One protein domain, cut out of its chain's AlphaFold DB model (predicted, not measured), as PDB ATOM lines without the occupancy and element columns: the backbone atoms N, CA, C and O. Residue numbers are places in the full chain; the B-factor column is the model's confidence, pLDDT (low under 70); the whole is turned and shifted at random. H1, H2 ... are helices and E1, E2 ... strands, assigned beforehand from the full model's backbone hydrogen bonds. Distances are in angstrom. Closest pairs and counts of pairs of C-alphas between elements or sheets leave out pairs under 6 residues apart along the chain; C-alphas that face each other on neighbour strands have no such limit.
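What this domain is: This is residues 2 to 57 of the 128 residues of an uncharacterized protein of Hydrogenophilales bacterium CG_4_10_14_3_um_filter_63_21 (UniProt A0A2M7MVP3). A small hairpin of two strands, E1 and E2, makes one end of a long, thin shape, with a hairpin of two short helices, H1 and H2, next to it and H2 near E1. From E2 a long stretch with no named element, residues 12 to 30, runs past the helices and folds back to H1, and its residues 22 to 28 stick out as the other end. The printed part has 56 residues, with two named strands followed by two named helices, and under half of the residues are in these elements. The sheet, in the order E1 - E2, is antiparallel, and the class is mixed, helices and strands. The whole is only just loose, close to compact, with a radius of gyration of the C-alphas of 12.6 A, and it spans 44 by 20 by 19 A.

How they stand to each other: E1, residues 2 to 5, and E2, residues 8 to 11, are antiparallel neighbours at 146 degrees and form a hairpin. N 10 and O 3, 2.7 A apart, and N 5 and O 8, 2.8 A apart, are within hydrogen-bond range. H2, residues 46 to 52, and E1 are near each other, with 7 pairs of C-alphas within 10 A. H1, residues 31 to 38, touches H2; their closest C-alphas, of Pro 32 and Glu 52, are 5.8 A apart. They form a helical hairpin, at a steep tilt of 44 degrees, opposite ways. E1 and H1 are apart, as are E2 and H2. In H1 and H2 every O i to N i+4 pair is within hydrogen-bond range.

Where its parts are: E1 begins at C-alpha 2 (187.229, 164.065, 150.142) and is 10.0 A long; E2 is 9.6 A long. H1 begins at C-alpha 31 (182.598, 169.884, 135.334) and is 10.4 A long. H2 is 9.8 A long and ends at C-alpha 52 (184.662, 161.101, 136.885).

The domain as a whole: The two C-alphas farthest apart, of Gly 7 and Glu 24, are 43.9 A apart. The printed part has no cut. The link from E2 to H1, 19 residues, is long. Mean pLDDT of the printed part is 76.8; residues 2 to 11 and 24 to 26 are under 70.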
ATOM      1  N   ALA A   2     186.182 164.992 149.677       39.28
ATOM      2  CA  ALA A   2     187.229 164.065 150.142       39.28
ATOM      3  C   ALA A   2     187.145 162.655 149.510       39.28
ATOM      4  O   ALA A   2     186.137 161.976 149.696       39.28
ATOM      5  N   PHE A   3     188.204 162.146 148.860       52.75
ATOM      6  CA  PHE A   3     188.290 160.726 148.452       52.75
ATOM      7  C   PHE A   3     189.667 160.102 148.723       52.75
ATOM      8  O   PHE A   3     190.693 160.759 148.605       52.75
ATOM      9  N   SER A   4     189.717 158.822 149.110       41.88
ATOM     10  CA  SER A   4     190.961 158.169 149.551       41.88
ATOM     11  C   SER A   4     191.710 157.450 148.421       41.88
ATOM     12  O   SER A   4     191.240 156.431 147.920       41.88
ATOM     13  N   PHE A   5     192.920 157.903 148.079       46.00
ATOM     14  CA  PHE A   5     193.852 157.219 147.174       46.00
ATOM     15  C   PHE A   5     195.147 156.880 147.924       46.00
ATOM     16  O   PHE A   5     195.758 157.739 148.548       46.00
ATOM     17  N   ARG A   6     195.558 155.604 147.919       48.12
ATOM     18  CA  ARG A   6     196.737 155.104 148.669       48.12
ATOM     19  C   ARG A   6     196.770 155.451 150.173       48.12
ATOM     20  O   ARG A   6     197.840 155.497 150.768       48.12
ATOM     21  N   GLY A   7     195.603 155.612 150.799       46.06
ATOM     22  CA  GLY A   7     195.486 155.971 152.220       46.06
ATOM     23  C   GLY A   7     195.498 157.477 152.498       46.06
ATOM     24  O   GLY A   7     195.458 157.867 153.660       46.06
ATOM     25  N   GLU A   8     195.509 158.316 151.461       47.81
ATOM     26  CA  GLU A   8     195.423 159.772 151.576       47.81
ATOM     27  C   GLU A   8     194.071 160.255 151.054       47.81
ATOM     28  O   GLU A   8     193.666 159.888 149.955       47.81
ATOM     29  N   THR A   9     193.365 161.055 151.854       53.16
ATOM     30  CA  THR A   9     192.103 161.693 151.461       53.16
ATOM     31  C   THR A   9     192.404 162.974 150.686       53.16
ATOM     32  O   THR A   9     193.001 163.896 151.236       53.16
ATOM     33  N   TYR A  10     192.014 163.026 149.418       59.78
ATOM     34  CA  TYR A  10     192.162 164.175 148.537       59.78
ATOM     35  C   TYR A  10     190.892 165.009 148.606       59.78
ATOM     36  O   TYR A  10     189.836 164.550 148.173       59.78
ATOM     37  N   GLU A  11     191.005 166.215 149.166       65.19
ATOM     38  CA  GLU A  11     189.959 167.230 149.103       65.19
ATOM     39  C   GLU A  11     190.195 168.174 147.927       65.19
ATOM     40  O   GLU A  11     191.092 169.011 147.974       65.19
ATOM     41  N   LEU A  12     189.418 168.007 146.853       76.88
ATOM     42  CA  LEU A  12     189.465 168.908 145.699       76.88
ATOM     43  C   LEU A  12     188.364 169.961 145.812       76.88
ATOM     44  O   LEU A  12     187.214 169.639 146.130       76.88
ATOM     45  N   GLU A  13     188.742 171.204 145.537       81.50
ATOM     46  CA  GLU A  13     187.869 172.372 145.495       81.50
ATOM     47  C   GLU A  13     188.411 173.350 144.445       81.50
ATOM     48  O   GLU A  13     189.623 173.568 144.351       81.50
ATOM     49  N   ALA A  14     187.520 173.922 143.634       84.62
ATOM     50  CA  ALA A  14     187.868 174.947 142.659       84.62
ATOM     51  C   ALA A  14     186.692 175.898 142.424       84.62
ATOM     52  O   ALA A  14     185.543 175.470 142.333       84.62
ATOM     53  N   SER A  15     186.997 177.185 142.250       86.75
ATOM     54  CA  SER A  15     186.037 178.179 141.767       86.75
ATOM     55  C   SER A  15     186.103 178.241 140.245       86.75
ATOM     56  O   SER A  15     187.160 178.537 139.684       86.75
ATOM     57  N   ILE A  16     184.978 177.986 139.578       85.25
ATOM     58  CA  ILE A  16     184.878 177.970 138.114       85.25
ATOM     59  C   ILE A  16     184.092 179.192 137.639       85.25
ATOM     60  O   ILE A  16     182.983 179.443 138.105       85.25
ATOM     61  N   ASP A  17     184.667 179.939 136.697       86.19
ATOM     62  CA  ASP A  17     183.960 181.010 135.995       86.19
ATOM     63  C   ASP A  17     183.060 180.410 134.906       86.19
ATOM     64  O   ASP A  17     183.536 179.685 134.031       86.19
ATOM     65  N   LEU A  18     181.756 180.692 134.978       86.88
ATOM     66  CA  LEU A  18     180.762 180.158 134.048       86.88
ATOM     67  C   LEU A  18     180.558 181.051 132.818       86.88
ATOM     68  O   LEU A  18     180.036 180.565 131.813       86.88
ATOM     69  N   ASP A  19     180.994 182.313 132.858       85.12
ATOM     70  CA  ASP A  19     180.795 183.280 131.772       85.12
ATOM     71  C   ASP A  19     181.326 182.802 130.404       85.12
ATOM     72  O   ASP A  19     180.617 182.963 129.405       85.12
ATOM     73  N   PRO A  20     182.503 182.144 130.304       85.06
ATOM     74  CA  PRO A  20     183.030 181.644 129.030       85.06
ATOM     75  C   PRO A  20     182.182 180.547 128.376       85.06
ATOM     76  O   PRO A  20     182.304 180.306 127.175       85.06
ATOM     77  N   TYR A  21     181.342 179.866 129.157       83.88
ATOM     78  CA  TYR A  21     180.513 178.747 128.704       83.88
ATOM     79  C   TYR A  21     179.110 179.198 128.275       83.88
ATOM     80  O   TYR A  21     178.317 178.407 127.763       83.88
ATOM     81  N   ILE A  22     178.808 180.488 128.428       80.69
ATOM     82  CA  ILE A  22     177.575 181.120 127.963       80.69
ATOM     83  C   ILE A  22     177.737 181.415 126.458       80.69
ATOM     84  O   ILE A  22     178.009 182.539 126.039       80.69
ATOM     85  N   GLY A  23     177.616 180.372 125.632       71.38
ATOM     86  CA  GLY A  23     177.730 180.429 124.167       71.38
ATOM     87  C   GLY A  23     176.488 179.907 123.432       71.38
ATOM     88  O   GLY A  23     175.557 179.394 124.048       71.38
ATOM     89  N   GLU A  24     176.474 180.015 122.097       59.00
ATOM     90  CA  GLU A  24     175.314 179.643 121.259       59.00
ATOM     91  C   GLU A  24     174.929 178.157 121.334       59.00
ATOM     92  O   GLU A  24     173.763 177.823 121.138       59.00
ATOM     93  N   ALA A  25     175.881 177.273 121.647       62.53
ATOM     94  CA  ALA A  25     175.636 175.834 121.728       62.53
ATOM     95  C   ALA A  25     174.871 175.422 123.000       62.53
ATOM     96  O   ALA A  25     174.184 174.405 122.988       62.53
ATOM     97  N   GLY A  26     174.968 176.198 124.089       67.44
ATOM     98  CA  GLY A  26     174.310 175.881 125.361       67.44
ATOM     99  C   GLY A  26     174.696 174.522 125.967       67.44
ATOM    100  O   GLY A  26     173.989 174.023 126.841       67.44
ATOM    101  N   GLU A  27     175.785 173.908 125.506       81.38
ATOM    102  CA  GLU A  27     176.235 172.617 126.018       81.38
ATOM    103  C   GLU A  27     176.785 172.772 127.435       81.38
ATOM    104  O   GLU A  27     177.494 173.730 127.752       81.38
ATOM    105  N   GLU A  28     176.421 171.826 128.294       84.38
ATOM    106  CA  GLU A  28     176.915 171.772 129.662       84.38
ATOM    107  C   GLU A  28     178.414 171.451 129.659       84.38
ATOM    108  O   GLU A  28     178.836 170.486 129.010       84.38
ATOM    109  N   PRO A  29     179.250 172.246 130.349       86.31
ATOM    110  CA  PRO A  29     180.663 171.941 130.442       86.31
ATOM    111  C   PRO A  29     180.875 170.644 131.224       86.31
ATOM    112  O   PRO A  29     180.173 170.342 132.185       86.31
ATOM    113  N   ASN A  30     181.916 169.898 130.863       88.25
ATOM    114  CA  ASN A  30     182.349 168.756 131.660       88.25
ATOM    115  C   ASN A  30     182.986 169.267 132.970       88.25
ATOM    116  O   ASN A  30     184.182 169.559 133.021       88.25
ATOM    117  N   PHE A  31     182.169 169.414 134.016       87.44
ATOM    118  CA  PHE A  31     182.598 169.884 135.334       87.44
ATOM    119  C   PHE A  31     183.722 169.039 135.960       87.44
ATOM    120  O   PHE A  31     184.674 169.651 136.452       87.44
ATOM    121  N   PRO A  32     183.715 167.688 135.885       87.94
ATOM    122  CA  PRO A  32     184.862 166.878 136.308       87.94
ATOM    123  C   PRO A  32     186.171 167.286 135.633       87.94
ATOM    124  O   PRO A  32     187.195 167.451 136.295       87.94
ATOM    125  N   LEU A  33     186.141 167.522 134.319       87.69
ATOM    126  CA  LEU A  33     187.313 167.955 133.563       87.69
ATOM    127  C   LEU A  33     187.777 169.359 133.964       87.69
ATOM    128  O   LEU A  33     188.981 169.617 133.994       87.69
ATOM    129  N   LEU A  34     186.851 170.272 134.265       88.19
ATOM    130  CA  LEU A  34     187.196 171.614 134.740       88.19
ATOM    131  C   LEU A  34     187.838 171.577 136.126       88.19
ATOM    132  O   LEU A  34     188.878 172.207 136.323       88.19
ATOM    133  N   LEU A  35     187.276 170.794 137.046       87.69
ATOM    134  CA  LEU A  35     187.826 170.597 138.384       87.69
ATOM    135  C   LEU A  35     189.214 169.946 138.321       87.69
ATOM    136  O   LEU A  35     190.159 170.454 138.919       87.69
ATOM    137  N   ALA A  36     189.377 168.893 137.516       87.31
ATOM    138  CA  ALA A  36     190.666 168.235 137.312       87.31
ATOM    139  C   ALA A  36     191.735 169.208 136.800       87.31
ATOM    140  O   ALA A  36     192.820 169.298 137.375       87.31
ATOM    141  N   LYS A  37     191.415 169.989 135.760       87.06
ATOM    142  CA  LYS A  37     192.333 170.994 135.208       87.06
ATOM    143  C   LYS A  37     192.689 172.071 136.229       87.06
ATOM    144  O   LYS A  37     193.856 172.442 136.318       87.06
ATOM    145  N   ALA A  38     191.715 172.550 137.004       86.00
ATOM    146  CA  ALA A  38     191.942 173.551 138.044       86.00
ATOM    147  C   ALA A  38     192.840 173.023 139.176       86.00
ATOM    148  O   ALA A  38     193.653 173.771 139.716       86.00
ATOM    149  N   SER A  39     192.748 171.730 139.491       83.50
ATOM    150  CA  SER A  39     193.567 171.064 140.508       83.50
ATOM    151  C   SER A  39     194.877 170.461 139.974       83.50
ATOM    152  O   SER A  39     195.595 169.805 140.727       83.50
ATOM    153  N   GLY A  40     195.216 170.665 138.695       84.19
ATOM    154  CA  GLY A  40     196.445 170.135 138.088       84.19
ATOM    155  C   GLY A  40     196.452 168.614 137.882       84.19
ATOM    156  O   GLY A  40     197.520 168.012 137.773       84.19
ATOM    157  N   ILE A  41     195.276 167.989 137.844       84.12
ATOM    158  CA  ILE A  41     195.098 166.556 137.607       84.12
ATOM    159  C   ILE A  41     195.105 166.293 136.103       84.12
ATOM    160  O   ILE A  41     194.382 166.929 135.334       84.12
ATOM    161  N   ASP A  42     195.921 165.325 135.690       83.56
ATOM    162  CA  ASP A  42     195.979 164.890 134.299       83.56
ATOM    163  C   ASP A  42     194.678 164.143 133.912       83.56
ATOM    164  O   ASP A  42     194.306 163.197 134.616       83.56
ATOM    165  N   PRO A  43     193.992 164.517 132.812       82.75
ATOM    166  CA  PRO A  43     192.748 163.875 132.368       82.75
ATOM    167  C   PRO A  43     192.879 162.398 131.960       82.75
ATOM    168  O   PRO A  43     191.873 161.729 131.769       82.75
ATOM    169  N   TYR A  44     194.097 161.882 131.797       81.69
ATOM    170  CA  TYR A  44     194.385 160.473 131.514       81.69
ATOM    171  C   TYR A  44     194.916 159.732 132.745       81.69
ATOM    172  O   TYR A  44     195.379 158.594 132.648       81.69
ATOM    173  N   SER A  45     194.901 160.375 133.914       83.44
ATOM    174  CA  SER A  45     195.292 159.734 135.160       83.44
ATOM    175  C   SER A  45     194.153 158.897 135.731       83.44
ATOM    176  O   SER A  45     192.983 159.258 135.655       83.44
ATOM    177  N   TYR A  46     194.514 157.824 136.432       82.94
ATOM    178  CA  TYR A  46     193.568 157.064 137.254       82.94
ATOM    179  C   TYR A  46     192.822 157.958 138.261       82.94
ATOM    180  O   TYR A  46     191.684 157.692 138.626       82.94
ATOM    181  N   LEU A  47     193.454 159.051 138.701       79.94
ATOM    182  CA  LEU A  47     192.834 160.022 139.595       79.94
ATOM    183  C   LEU A  47     191.647 160.735 138.936       79.94
ATOM    184  O   LEU A  47     190.642 160.975 139.597       79.94
ATOM    185  N   TYR A  48     191.752 161.033 137.638       84.69
ATOM    186  CA  TYR A  48     190.646 161.565 136.853       84.69
ATOM    187  C   TYR A  48     189.545 160.520 136.641       84.69
ATOM    188  O   TYR A  48     188.379 160.857 136.795       84.69
ATOM    189  N   GLU A  49     189.885 159.252 136.381       84.19
ATOM    190  CA  GLU A  49     188.879 158.176 136.287       84.19
ATOM    191  C   GLU A  49     188.080 158.038 137.592       84.19
ATOM    192  O   GLU A  49     186.854 157.906 137.585       84.19
ATOM    193  N   VAL A  50     188.768 158.119 138.736       83.62
ATOM    194  CA  VAL A  50     188.119 158.134 140.049       83.62
ATOM    195  C   VAL A  50     187.245 159.379 140.185       83.62
ATOM    196  O   VAL A  50     186.081 159.236 140.545       83.62
ATOM    197  N   LEU A  51     187.746 160.568 139.846       83.94
ATOM    198  CA  LEU A  51     186.974 161.812 139.898       83.94
ATOM    199  C   LEU A  51     185.703 161.755 139.035       83.94
ATOM    200  O   LEU A  51     184.646 162.163 139.495       83.94
ATOM    201  N   GLU A  52     185.791 161.227 137.815       84.25
ATOM    202  CA  GLU A  52     184.662 161.101 136.885       84.25
ATOM    203  C   GLU A  52     183.597 160.116 137.393       84.25
ATOM    204  O   GLU A  52     182.411 160.277 137.115       84.25
ATOM    205  N   SER A  53     184.002 159.118 138.185       81.88
ATOM    206  CA  SER A  53     183.083 158.174 138.838       81.88
ATOM    207  C   SER A  53     182.427 158.705 140.121       81.88
ATOM    208  O   SER A  53     181.570 158.025 140.689       81.88
ATOM    209  N   HIS A  54     182.830 159.887 140.593       80.94
ATOM    210  CA  HIS A  54     182.327 160.511 141.813       80.94
ATOM    211  C   HIS A  54     181.396 161.687 141.492       80.94
ATOM    212  O   HIS A  54     181.578 162.409 140.515       80.94
ATOM    213  N   GLU A  55     180.384 161.883 142.336       78.38
ATOM    214  CA  GLU A  55     179.446 162.997 142.197       78.38
ATOM    215  C   GLU A  55     180.116 164.315 142.609       78.38
ATOM    216  O   GLU A  55     180.780 164.381 143.643       78.38
ATOM    217  N   ILE A  56     179.961 165.364 141.799       85.12
ATOM    218  CA  ILE A  56     180.469 166.700 142.122       85.12
ATOM    219  C   ILE A  56     179.393 167.474 142.865       85.12
ATOM    220  O   ILE A  56     178.279 167.627 142.369       85.12
ATOM    221  N   GLU A  57     179.776 168.029 144.009       86.56
ATOM    222  CA  GLU A  57     178.944 168.952 144.767       86.56
ATOM    223  C   GLU A  57     179.260 170.403 144.392       86.56
ATOM    224  O   GLU A  57     180.408 170.852 144.450       86.56
TER     225      GLU A  57